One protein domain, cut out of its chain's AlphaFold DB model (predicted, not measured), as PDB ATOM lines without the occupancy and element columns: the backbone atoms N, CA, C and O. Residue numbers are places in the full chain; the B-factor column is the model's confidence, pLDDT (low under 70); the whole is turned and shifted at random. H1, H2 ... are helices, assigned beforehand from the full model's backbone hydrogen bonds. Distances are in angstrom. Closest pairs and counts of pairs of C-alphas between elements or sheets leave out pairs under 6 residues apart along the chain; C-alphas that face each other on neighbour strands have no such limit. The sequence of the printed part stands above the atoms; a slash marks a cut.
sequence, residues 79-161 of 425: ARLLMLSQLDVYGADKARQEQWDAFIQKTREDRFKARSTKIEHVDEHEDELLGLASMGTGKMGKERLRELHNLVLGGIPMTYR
ATOM      1  N   ALA A  79      75.180 162.875 175.050       49.19
ATOM      2  CA  ALA A  79      75.029 164.285 174.690       49.19
ATOM      3  C   ALA A  79      74.989 164.559 173.180       49.19
ATOM      4  O   ALA A  79      74.137 165.294 172.688       49.19
ATOM      5  N   ARG A  80      75.928 163.955 172.449       51.53
ATOM      6  CA  ARG A  80      76.100 164.109 171.005       51.53
ATOM      7  C   ARG A  80      74.967 163.419 170.264       51.53
ATOM      8  O   ARG A  80      74.388 163.987 169.347       51.53
ATOM      9  N   LEU A  81      74.594 162.232 170.737       49.72
ATOM     10  CA  LEU A  81      73.421 161.503 170.265       49.72
ATOM     11  C   LEU A  81      72.118 162.256 170.575       49.72
ATOM     12  O   LEU A  81      71.229 162.275 169.730       49.72
ATOM     13  N   LEU A  82      72.019 162.934 171.727       51.12
ATOM     14  CA  LEU A  82      70.867 163.775 172.065       51.12
ATOM     15  C   LEU A  82      70.763 164.979 171.124       51.12
ATOM     16  O   LEU A  82      69.686 165.242 170.602       51.12
ATOM     17  N   MET A  83      71.879 165.661 170.854       53.22
ATOM     18  CA  MET A  83      71.947 166.777 169.907       53.22
ATOM     19  C   MET A  83      71.551 166.341 168.490       53.22
ATOM     20  O   MET A  83      70.746 167.003 167.843       53.22
ATOM     21  N   LEU A  84      72.058 165.191 168.038       50.19
ATOM     22  CA  LEU A  84      71.668 164.573 166.767       50.19
ATOM     23  C   LEU A  84      70.179 164.188 166.742       50.19
ATOM     24  O   LEU A  84      69.541 164.307 165.701       50.19
ATOM     25  N   SER A  85      69.613 163.756 167.876       42.34
ATOM     26  CA  SER A  85      68.193 163.388 167.985       42.34
ATOM     27  C   SER A  85      67.245 164.588 168.097       42.34
ATOM     28  O   SER A  85      66.097 164.491 167.681       42.34
ATOM     29  N   GLN A  86      67.717 165.715 168.640       44.97
ATOM     30  CA  GLN A  86      66.937 166.942 168.838       44.97
ATOM     31  C   GLN A  86      66.864 167.824 167.588       44.97
ATOM     32  O   GLN A  86      66.029 168.718 167.537       44.97
ATOM     33  N   LEU A  87      67.708 167.576 166.582       52.72
ATOM     34  CA  LEU A  87      67.700 168.299 165.305       52.72
ATOM     35  C   LEU A  87      66.563 167.864 164.347       52.72
ATOM     36  O   LEU A  87      66.567 168.278 163.198       52.72
ATOM     37  N   ASP A  88      65.610 167.028 164.791       44.28
ATOM     38  CA  ASP A  88      64.400 166.590 164.056       44.28
ATOM     39  C   ASP A  88      64.641 166.189 162.581       44.28
ATOM     40  O   ASP A  88      63.852 166.436 161.670       44.28
ATOM     41  N   VAL A  89      65.792 165.557 162.325       48.19
ATOM     42  CA  VAL A  89      66.306 165.351 160.964       48.19
ATOM     43  C   VAL A  89      65.748 164.086 160.299       48.19
ATOM     44  O   VAL A  89      65.854 163.939 159.089       48.19
ATOM     45  N   TYR A  90      65.135 163.150 161.029       44.47
ATOM     46  CA  TYR A  90      65.019 161.748 160.581       44.47
ATOM     47  C   TYR A  90      64.287 161.519 159.238       44.47
ATOM     48  O   TYR A  90      64.596 160.557 158.533       44.47
ATOM     49  N   GLY A  91      63.343 162.386 158.854       46.97
ATOM     50  CA  GLY A  91      62.640 162.297 157.566       46.97
ATOM     51  C   GLY A  91      63.367 163.003 156.414       46.97
ATOM     52  O   GLY A  91      63.632 162.394 155.376       46.97
ATOM     53  N   ALA A  92      63.716 164.280 156.601       54.53
ATOM     54  CA  ALA A  92      64.393 165.095 155.591       54.53
ATOM     55  C   ALA A  92      65.866 164.691 155.386       54.53
ATOM     56  O   ALA A  92      66.403 164.868 154.292       54.53
ATOM     57  N   ASP A  93      66.526 164.100 156.391       65.00
ATOM     58  CA  ASP A  93      67.877 163.552 156.220       65.00
ATOM     59  C   ASP A  93      67.890 162.380 155.263       65.00
ATOM     60  O   ASP A  93      68.835 162.269 154.500       65.00
ATOM     61  N   LYS A  94      66.854 161.535 155.251       70.06
ATOM     62  CA  LYS A  94      66.881 160.313 154.448       70.06
ATOM     63  C   LYS A  94      66.879 160.609 152.946       70.06
ATOM     64  O   LYS A  94      67.710 160.076 152.222       70.06
ATOM     65  N   ALA A  95      66.002 161.504 152.489       74.69
ATOM     66  CA  ALA A  95      65.955 161.904 151.079       74.69
ATOM     67  C   ALA A  95      67.244 162.623 150.643       74.69
ATOM     68  O   ALA A  95      67.756 162.382 149.551       74.69
ATOM     69  N   ARG A  96      67.805 163.476 151.513       81.38
ATOM     70  CA  ARG A  96      69.112 164.104 151.264       81.38
ATOM     71  C   ARG A  96      70.219 163.058 151.220       81.38
ATOM     72  O   ARG A  96      71.060 163.101 150.333       81.38
ATOM     73  N   GLN A  97      70.200 162.099 152.137       83.56
ATOM     74  CA  GLN A  97      71.175 161.023 152.206       83.56
ATOM     75  C   GLN A  97      71.177 160.192 150.923       83.56
ATOM     76  O   GLN A  97      72.249 159.984 150.380       83.56
ATOM     77  N   GLU A  98      70.020 159.842 150.362       86.50
ATOM     78  CA  GLU A  98      69.942 159.135 149.072       86.50
ATOM     79  C   GLU A  98      70.590 159.929 147.920       86.50
ATOM     80  O   GLU A  98      71.318 159.363 147.101       86.50
ATOM     81  N   GLN A  99      70.385 161.252 147.868       89.31
ATOM     82  CA  GLN A  99      71.029 162.116 146.867       89.31
ATOM     83  C   GLN A  99      72.551 162.175 147.049       89.31
ATOM     84  O   GLN A  99      73.299 162.101 146.071       89.31
ATOM     85  N   TRP A 100      73.016 162.278 148.296       91.12
ATOM     86  CA  TRP A 100      74.441 162.259 148.622       91.12
ATOM     87  C   TRP A 100      75.080 160.900 148.332       91.12
ATOM     88  O   TRP A 100      76.154 160.860 147.739       91.12
ATOM     89  N   ASP A 101      74.416 159.796 148.668       88.94
ATOM     90  CA  ASP A 101      74.871 158.431 148.390       88.94
ATOM     91  C   ASP A 101      75.097 158.241 146.887       88.94
ATOM     92  O   ASP A 101      76.174 157.805 146.467       88.94
ATOM     93  N   ALA A 102      74.121 158.651 146.070       90.06
ATOM     94  CA  ALA A 102      74.213 158.591 144.615       90.06
ATOM     95  C   ALA A 102      75.383 159.431 144.074       90.06
ATOM     96  O   ALA A 102      76.149 158.961 143.227       90.06
ATOM     97  N   PHE A 103      75.566 160.652 144.585       90.44
ATOM     98  CA  PHE A 103      76.663 161.532 144.180       90.44
ATOM     99  C   PHE A 103      78.042 160.969 144.555       90.44
ATOM    100  O   PHE A 103      78.960 160.963 143.728       90.44
ATOM    101  N   ILE A 104      78.199 160.452 145.777       88.00
ATOM    102  CA  ILE A 104      79.456 159.855 146.242       88.00
ATOM    103  C   ILE A 104      79.776 158.580 145.465       88.00
ATOM    104  O   ILE A 104      80.926 158.387 145.058       88.00
ATOM    105  N   GLN A 105      78.784 157.725 145.213       86.56
ATOM    106  CA  GLN A 105      78.974 156.517 144.413       86.56
ATOM    107  C   GLN A 105      79.435 156.865 142.994       86.56
ATOM    108  O   GLN A 105      80.470 156.367 142.548       86.56
ATOM    109  N   LYS A 106      78.733 157.784 142.324       86.00
ATOM    110  CA  LYS A 106      79.100 158.284 140.992       86.00
ATOM    111  C   LYS A 106      80.523 158.851 140.974       86.00
ATOM    112  O   LYS A 106      81.309 158.533 140.085       86.00
ATOM    113  N   THR A 107      80.888 159.633 141.988       83.06
ATOM    114  CA  THR A 107      82.232 160.220 142.119       83.06
ATOM    115  C   THR A 107      83.313 159.148 142.280       83.06
ATOM    116  O   THR A 107      84.375 159.242 141.663       83.06
ATOM    117  N   ARG A 108      83.055 158.096 143.065       81.38
ATOM    118  CA  ARG A 108      83.976 156.958 143.228       81.38
ATOM    119  C   ARG A 108      84.138 156.158 141.940       81.38
ATOM    120  O   ARG A 108      85.267 155.861 141.560       81.38
ATOM    121  N   GLU A 109      83.040 155.839 141.260       81.19
ATOM    122  CA  GLU A 109      83.067 155.107 139.989       81.19
ATOM    123  C   GLU A 109      83.840 155.872 138.915       81.19
ATOM    124  O   GLU A 109      84.655 155.298 138.191       81.19
ATOM    125  N   ASP A 110      83.626 157.180 138.832       77.19
ATOM    126  CA  ASP A 110      84.322 158.028 137.879       77.19
ATOM    127  C   ASP A 110      85.825 158.136 138.175       77.19
ATOM    128  O   ASP A 110      86.635 158.079 137.245       77.19
ATOM    129  N   ARG A 111      86.217 158.257 139.453       74.56
ATOM    130  CA  ARG A 111      87.634 158.221 139.858       74.56
ATOM    131  C   ARG A 111      88.266 156.863 139.557       74.56
ATOM    132  O   ARG A 111      89.362 156.810 139.007       74.56
ATOM    133  N   PHE A 112      87.556 155.765 139.809       73.00
ATOM    134  CA  PHE A 112      88.028 154.417 139.483       73.00
ATOM    135  C   PHE A 112      88.249 154.216 137.972       73.00
ATOM    136  O   PHE A 112      89.267 153.652 137.555       73.00
ATOM    137  N   LYS A 113      87.340 154.732 137.135       73.62
ATOM    138  CA  LYS A 113      87.495 154.732 135.669       73.62
ATOM    139  C   LYS A 113      88.690 155.580 135.225       73.62
ATOM    140  O   LYS A 113      89.445 155.149 134.353       73.62
ATOM    141  N   ALA A 114      88.889 156.749 135.835       68.94
ATOM    142  CA  ALA A 114      90.030 157.622 135.553       68.94
ATOM    143  C   ALA A 114      91.372 156.985 135.966       68.94
ATOM    144  O   ALA A 114      92.345 157.057 135.216       68.94
ATOM    145  N   ARG A 115      91.412 156.285 137.108       65.19
ATOM    146  CA  ARG A 115      92.588 155.539 137.585       65.19
ATOM    147  C   ARG A 115      92.930 154.359 136.676       65.19
ATOM    148  O   ARG A 115      94.091 154.132 136.373       65.19
ATOM    149  N   SER A 116      91.919 153.654 136.170       60.44
ATOM    150  CA  SER A 116      92.117 152.570 135.194       60.44
ATOM    151  C   SER A 116      92.672 153.052 133.843       60.44
ATOM    152  O   SER A 116      93.180 152.244 133.074       60.44
ATOM    153  N   THR A 117      92.576 154.353 133.535       58.50
ATOM    154  CA  THR A 117      93.057 154.944 132.270       58.50
ATOM    155  C   THR A 117      94.368 155.723 132.395       58.50
ATOM    156  O   THR A 117      94.996 155.988 131.370       58.50
ATOM    157  N   LYS A 118      94.825 156.064 133.608       53.59
ATOM    158  CA  LYS A 118      96.105 156.745 133.858       53.59
ATOM    159  C   LYS A 118      97.003 155.903 134.768       53.59
ATOM    160  O   LYS A 118      96.725 155.752 135.952       53.59
ATOM    161  N   ILE A 119      98.102 155.394 134.212       42.91
ATOM    162  CA  ILE A 119      99.178 154.695 134.935       42.91
ATOM    163  C   ILE A 119     100.121 155.742 135.555       42.91
ATOM    164  O   ILE A 119     101.285 155.808 135.190       42.91
ATOM    165  N   GLU A 120      99.644 156.620 136.433       38.06
ATOM    166  CA  GLU A 120     100.541 157.477 137.226       38.06
ATOM    167  C   GLU A 120     100.006 157.629 138.651       38.06
ATOM    168  O   GLU A 120      98.811 157.835 138.868       38.06
ATOM    169  N   HIS A 121     100.918 157.487 139.617       40.44
ATOM    170  CA  HIS A 121     100.691 157.698 141.042       40.44
ATOM    171  C   HIS A 121     100.379 159.175 141.304       40.44
ATOM    172  O   HIS A 121     101.282 159.983 141.501       40.44
ATOM    173  N   VAL A 122      99.095 159.529 141.300       41.59
ATOM    174  CA  VAL A 122      98.626 160.726 141.998       41.59
ATOM    175  C   VAL A 122      98.414 160.307 143.447       41.59
ATOM    176  O   VAL A 122      97.690 159.346 143.706       41.59
ATOM    177  N   ASP A 123      99.101 160.989 144.358       41.50
ATOM    178  CA  ASP A 123      98.969 160.847 145.809       41.50
ATOM    179  C   ASP A 123      97.592 161.405 146.224       41.50
ATOM    180  O   ASP A 123      97.454 162.511 146.740       41.50
ATOM    181  N   GLU A 124      96.527 160.699 145.839       47.88
ATOM    182  CA  GLU A 124      95.169 160.978 146.291       47.88
ATOM    183  C   GLU A 124      95.061 160.431 147.713       47.88
ATOM    184  O   GLU A 124      95.167 159.219 147.920       47.88
ATOM    185  N   HIS A 125      94.861 161.308 148.699       51.69
ATOM    186  CA  HIS A 125      94.570 160.873 150.062       51.69
ATOM    187  C   HIS A 125      93.373 159.908 150.018       51.69
ATOM    188  O   HIS A 125      92.295 160.280 149.547       51.69
ATOM    189  N   GLU A 126      93.539 158.672 150.511       53.72
ATOM    190  CA  GLU A 126      92.478 157.642 150.515       53.72
ATOM    191  C   GLU A 126      91.185 158.118 151.216       53.72
ATOM    192  O   GLU A 126      90.101 157.578 150.982       53.72
ATOM    193  N   ASP A 127      91.296 159.176 152.025       59.50
ATOM    194  CA  ASP A 127      90.224 159.815 152.780       59.50
ATOM    195  C   ASP A 127      89.396 160.859 151.992       59.50
ATOM    196  O   ASP A 127      88.361 161.310 152.498       59.50
ATOM    197  N   GLU A 128      89.770 161.232 150.756       68.69
ATOM    198  CA  GLU A 128      88.993 162.180 149.935       68.69
ATOM    199  C   GLU A 128      87.670 161.567 149.447       68.69
ATOM    200  O   GLU A 128      87.625 160.627 148.639       68.69
ATOM    201  N   LEU A 129      86.551 162.146 149.880       74.38
ATOM    202  CA  LEU A 129      85.205 161.698 149.547       74.38
ATOM    203  C   LEU A 129      84.678 162.360 148.264       74.38
ATOM    204  O   LEU A 129      84.108 161.669 147.416       74.38
ATOM    205  N   LEU A 130      84.884 163.670 148.118       78.12
ATOM    206  CA  LEU A 130      84.439 164.487 146.984       78.12
ATOM    207  C   LEU A 130      85.478 164.504 145.853       78.12
ATOM    208  O   LEU A 130      85.113 164.678 144.688       78.12
ATOM    209  N   GLY A 131      86.756 164.311 146.178       69.62
ATOM    210  CA  GLY A 131      87.869 164.418 145.240       69.62
ATOM    211  C   GLY A 131      88.116 165.861 144.801       69.62
ATOM    212  O   GLY A 131      88.359 166.091 143.609       69.62
ATOM    213  N   LEU A 132      87.988 166.835 145.715       69.69
ATOM    214  CA  LEU A 132      88.077 168.270 145.396       69.69
ATOM    215  C   LEU A 132      89.368 168.644 144.657       69.69
ATOM    216  O   LEU A 132      89.310 169.469 143.747       69.69
ATOM    217  N   ALA A 133      90.495 167.998 144.967       61.97
ATOM    218  CA  ALA A 133      91.779 168.236 144.300       61.97
ATOM    219  C   ALA A 133      91.722 167.995 142.776       61.97
ATOM    220  O   ALA A 133      92.412 168.654 141.998       61.97
ATOM    221  N   SER A 134      90.848 167.085 142.336       57.44
ATOM    222  CA  SER A 134      90.613 166.757 140.923       57.44
ATOM    223  C   SER A 134      89.405 167.493 140.312       57.44
ATOM    224  O   SER A 134      89.182 167.448 139.094       57.44
ATOM    225  N   MET A 135      88.607 168.178 141.138       61.84
ATOM    226  CA  MET A 135      87.337 168.789 140.756       61.84
ATOM    227  C   MET A 135      87.563 170.173 140.123       61.84
ATOM    228  O   MET A 135      88.272 171.018 140.651       61.84
ATOM    229  N   GLY A 136      86.950 170.427 138.961       53.16
ATOM    230  CA  GLY A 136      86.981 171.743 138.296       53.16
ATOM    231  C   GLY A 136      87.842 171.844 137.031       53.16
ATOM    232  O   GLY A 136      87.721 172.829 136.294       53.16
ATOM    233  N   THR A 137      88.626 170.815 136.698       57.84
ATOM    234  CA  THR A 137      89.305 170.727 135.396       57.84
ATOM    235  C   THR A 137      88.405 170.049 134.351       57.84
ATOM    236  O   THR A 137      87.724 169.054 134.607       57.84
ATOM    237  N   GLY A 138      88.338 170.629 133.149       68.19
ATOM    238  CA  GLY A 138      87.486 170.130 132.064       68.19
ATOM    239  C   GLY A 138      85.971 170.312 132.278       68.19
ATOM    240  O   GLY A 138      85.498 170.861 133.273       68.19
ATOM    241  N   LYS A 139      85.177 169.872 131.292       72.94
ATOM    242  CA  LYS A 139      83.706 170.013 131.294       72.94
ATOM    243  C   LYS A 139      83.047 169.194 132.413       72.94
ATOM    244  O   LYS A 139      82.167 169.700 133.099       72.94
ATOM    245  N   MET A 140      83.532 167.969 132.620       70.12
ATOM    246  CA  MET A 140      83.018 167.030 133.621       70.12
ATOM    247  C   MET A 140      83.297 167.500 135.057       70.12
ATOM    248  O   MET A 140      82.413 167.431 135.904       70.12
ATOM    249  N   GLY A 141      84.479 168.071 135.328       75.00
ATOM    250  CA  GLY A 141      84.801 168.637 136.641       75.00
ATOM    251  C   GLY A 141      83.919 169.836 137.009       75.00
ATOM    252  O   GLY A 141      83.468 169.941 138.146       75.00
ATOM    253  N   LYS A 142      83.610 170.713 136.041       79.06
ATOM    254  CA  LYS A 142      82.697 171.854 136.251       79.06
ATOM    255  C   LYS A 142      81.252 171.423 136.510       79.06
ATOM    256  O   LYS A 142      80.553 172.075 137.279       79.06
ATOM    257  N   GLU A 143      80.797 170.359 135.855       83.31
ATOM    258  CA  GLU A 143      79.462 169.799 136.081       83.31
ATOM    259  C   GLU A 143      79.341 169.190 137.480       83.31
ATOM    260  O   GLU A 143      78.396 169.517 138.193       83.31
ATOM    261  N   ARG A 144      80.346 168.421 137.922       81.44
ATOM    262  CA  ARG A 144      80.400 167.890 139.295       81.44
ATOM    263  C   ARG A 144      80.436 168.985 140.349       81.44
ATOM    264  O   ARG A 144      79.724 168.880 141.335       81.44
ATOM    265  N   LEU A 145      81.206 170.051 140.126       85.38
ATOM    266  CA  LEU A 145      81.239 171.181 141.056       85.38
ATOM    267  C   LEU A 145      79.861 171.847 141.188       85.38
ATOM    268  O   LEU A 145      79.470 172.243 142.281       85.38
ATOM    269  N   ARG A 146      79.098 171.939 140.092       89.00
ATOM    270  CA  ARG A 146      77.722 172.455 140.120       89.00
ATOM    271  C   ARG A 146      76.769 171.510 140.853       89.00
ATOM    272  O   ARG A 146      75.906 171.974 141.589       89.00
ATOM    273  N   GLU A 147      76.910 170.205 140.645       91.38
ATOM    274  CA  GLU A 147      76.133 169.182 141.355       91.38
ATOM    275  C   GLU A 147      76.418 169.230 142.865       91.38
ATOM    276  O   GLU A 147      75.482 169.352 143.652       91.38
ATOM    277  N   LEU A 148      77.697 169.272 143.256       92.19
ATOM    278  CA  LEU A 148      78.136 169.456 144.641       92.19
ATOM    279  C   LEU A 148      77.561 170.737 145.249       92.19
ATOM    280  O   LEU A 148      77.033 170.714 146.356       92.19
ATOM    281  N   HIS A 149      77.632 171.848 144.514       92.50
ATOM    282  CA  HIS A 149      77.084 173.128 144.955       92.50
ATOM    283  C   HIS A 149      75.594 173.030 145.287       92.50
ATOM    284  O   HIS A 149      75.178 173.422 146.377       92.50
ATOM    285  N   ASN A 150      74.804 172.414 144.406       93.19
ATOM    286  CA  ASN A 150      73.377 172.200 144.639       93.19
ATOM    287  C   ASN A 150      73.109 171.281 145.844       93.19
ATOM    288  O   ASN A 150      72.193 171.552 146.619       93.19
ATOM    289  N   LEU A 151      73.903 170.222 146.032       93.75
ATOM    290  CA  LEU A 151      73.773 169.317 147.182       93.75
ATOM    291  C   LEU A 151      74.084 170.025 148.507       93.75
ATOM    292  O   LEU A 151      73.359 169.868 149.489       93.75
ATOM    293  N   VAL A 152      75.123 170.859 148.529       94.50
ATOM    294  CA  VAL A 152      75.492 171.672 149.696       94.50
ATOM    295  C   VAL A 152      74.395 172.693 150.025       94.50
ATOM    296  O   VAL A 152      73.979 172.802 151.188       94.50
ATOM    297  N   LEU A 153      73.838 173.366 149.010       92.50
ATOM    298  CA  LEU A 153      72.668 174.240 149.165       92.50
ATOM    299  C   LEU A 153      71.417 173.489 149.645       92.50
ATOM    300  O   LEU A 153      70.594 174.089 150.332       92.50
ATOM    301  N   GLY A 154      71.293 172.193 149.349       89.62
ATOM    302  CA  GLY A 154      70.181 171.344 149.787       89.62
ATOM    303  C   GLY A 154      70.322 170.745 151.192       89.62
ATOM    304  O   GLY A 154      69.317 170.458 151.838       89.62
ATOM    305  N   GLY A 155      71.539 170.563 151.710       90.75
ATOM    306  CA  GLY A 155      71.731 169.920 153.016       90.75
ATOM    307  C   GLY A 155      72.804 168.876 152.996       90.75
ATOM    308  O   GLY A 155      72.635 167.901 152.279       90.75
ATOM    309  N   ILE A 156      73.836 169.008 153.834       89.88
ATOM    310  CA  ILE A 156      74.734 167.885 154.107       89.88
ATOM    311  C   ILE A 156      74.126 167.032 155.234       89.88
ATOM    312  O   ILE A 156      73.883 167.560 156.326       89.88
ATOM    313  N   PRO A 157      73.877 165.729 155.017       87.88
ATOM    314  CA  PRO A 157      73.439 164.825 156.070       87.88
ATOM    315  C   PRO A 157      74.464 164.745 157.198       87.88
ATOM    316  O   PRO A 157      75.677 164.796 156.959       87.88
ATOM    317  N   MET A 158      73.994 164.555 158.431       82.69
ATOM    318  CA  MET A 158      74.873 164.517 159.610       82.69
ATOM    319  C   MET A 158      75.982 163.461 159.486       82.69
ATOM    320  O   MET A 158      77.109 163.706 159.909       82.69
ATOM    321  N   THR A 159      75.683 162.317 158.864       82.06
ATOM    322  CA  THR A 159      76.630 161.212 158.642       82.06
ATOM    323  C   THR A 159      77.823 161.611 157.774       82.06
ATOM    324  O   THR A 159      78.936 161.136 157.999       82.06
ATOM    325  N   TYR A 160      77.610 162.494 156.796       86.38
ATOM    326  CA  TYR A 160      78.646 162.909 155.850       86.38
ATOM    327  C   TYR A 160      79.368 164.187 156.255       86.38
ATOM    328  O   TYR A 160      80.511 164.397 155.843       86.38
ATOM    329  N   ARG A 161      78.733 165.014 157.091       90.56
ATOM    330  CA  ARG A 161      79.238 166.328 157.493       90.56
ATOM    331  C   ARG A 161      80.695 166.319 157.979       90.56
ATOM    332  O   ARG A 161      81.452 167.118 157.443       90.56
TER     333      ARG A 161
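What this domain is: This is residues 79 to 161 of the 425 residues of the protein "Rab-GAP TBC domain-containing protein" of Taphrina deformans (strain PYCC 5710 / ATCC 11124 / CBS 356.35 / IMI 108563 / JCM 9778 / NBRC 8474) (UniProt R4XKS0). A long helix, H2, and a shorter one, H3, run side by side and opposite ways as a loose, elongated pair, joined by a wide loop of residues 118 to 137 that swings out beyond the last residues of H2 and folds back. The short helix H1 is set off from both, beyond the first residues of H2, and residues 112 to 123 stick out. The printed part has 83 residues with three named helices, in the order H1, H2, H3, and no named strand; its class is all helix. The whole is loose, with a radius of gyration of the C-alphas of 15.4 A and spans of 48 by 24 by 16 A.

Where its parts are: H1 is residues 79 to 86, beginning at C-alpha 79 at (75.029, 164.285, 174.690). H2, residues 92 to 117, is 38.3 A from first to last C-alpha and ends at (93.057, 154.944, 132.270). H3, residues 138 to 154, measures 24.8 A and ends at C-alpha 154 at (70.181, 171.344, 149.787).

How they stand to each other: H1 is apart from H2 and from H3. H2 and H3 form a helical hairpin and only just touch, with 3 pairs of C-alphas within 8 A, through residues 96 to 100 of H2 and 151 to 154 of H3 alone. The closest C-alphas are those of Trp 100 and Leu 151, 7.2 A apart. Their lines stand at a shallow tilt of 17 degrees, opposite ways, with centres 12.1 A apart. In H1, H2 and H3 every O i to N i+4 pair is within hydrogen-bond range.

The domain as a whole: The two C-alphas farthest apart, those of Gln 86 and Ile 119, are 48.4 A apart. The printed part has no cut. The link from H1 to H2 is tight, and that from H2 to H3, 20 residues, is long. Mean pLDDT of the printed part is 70.2; residues 79 to 93, 114 to 128 and 131 to 138 are under 70.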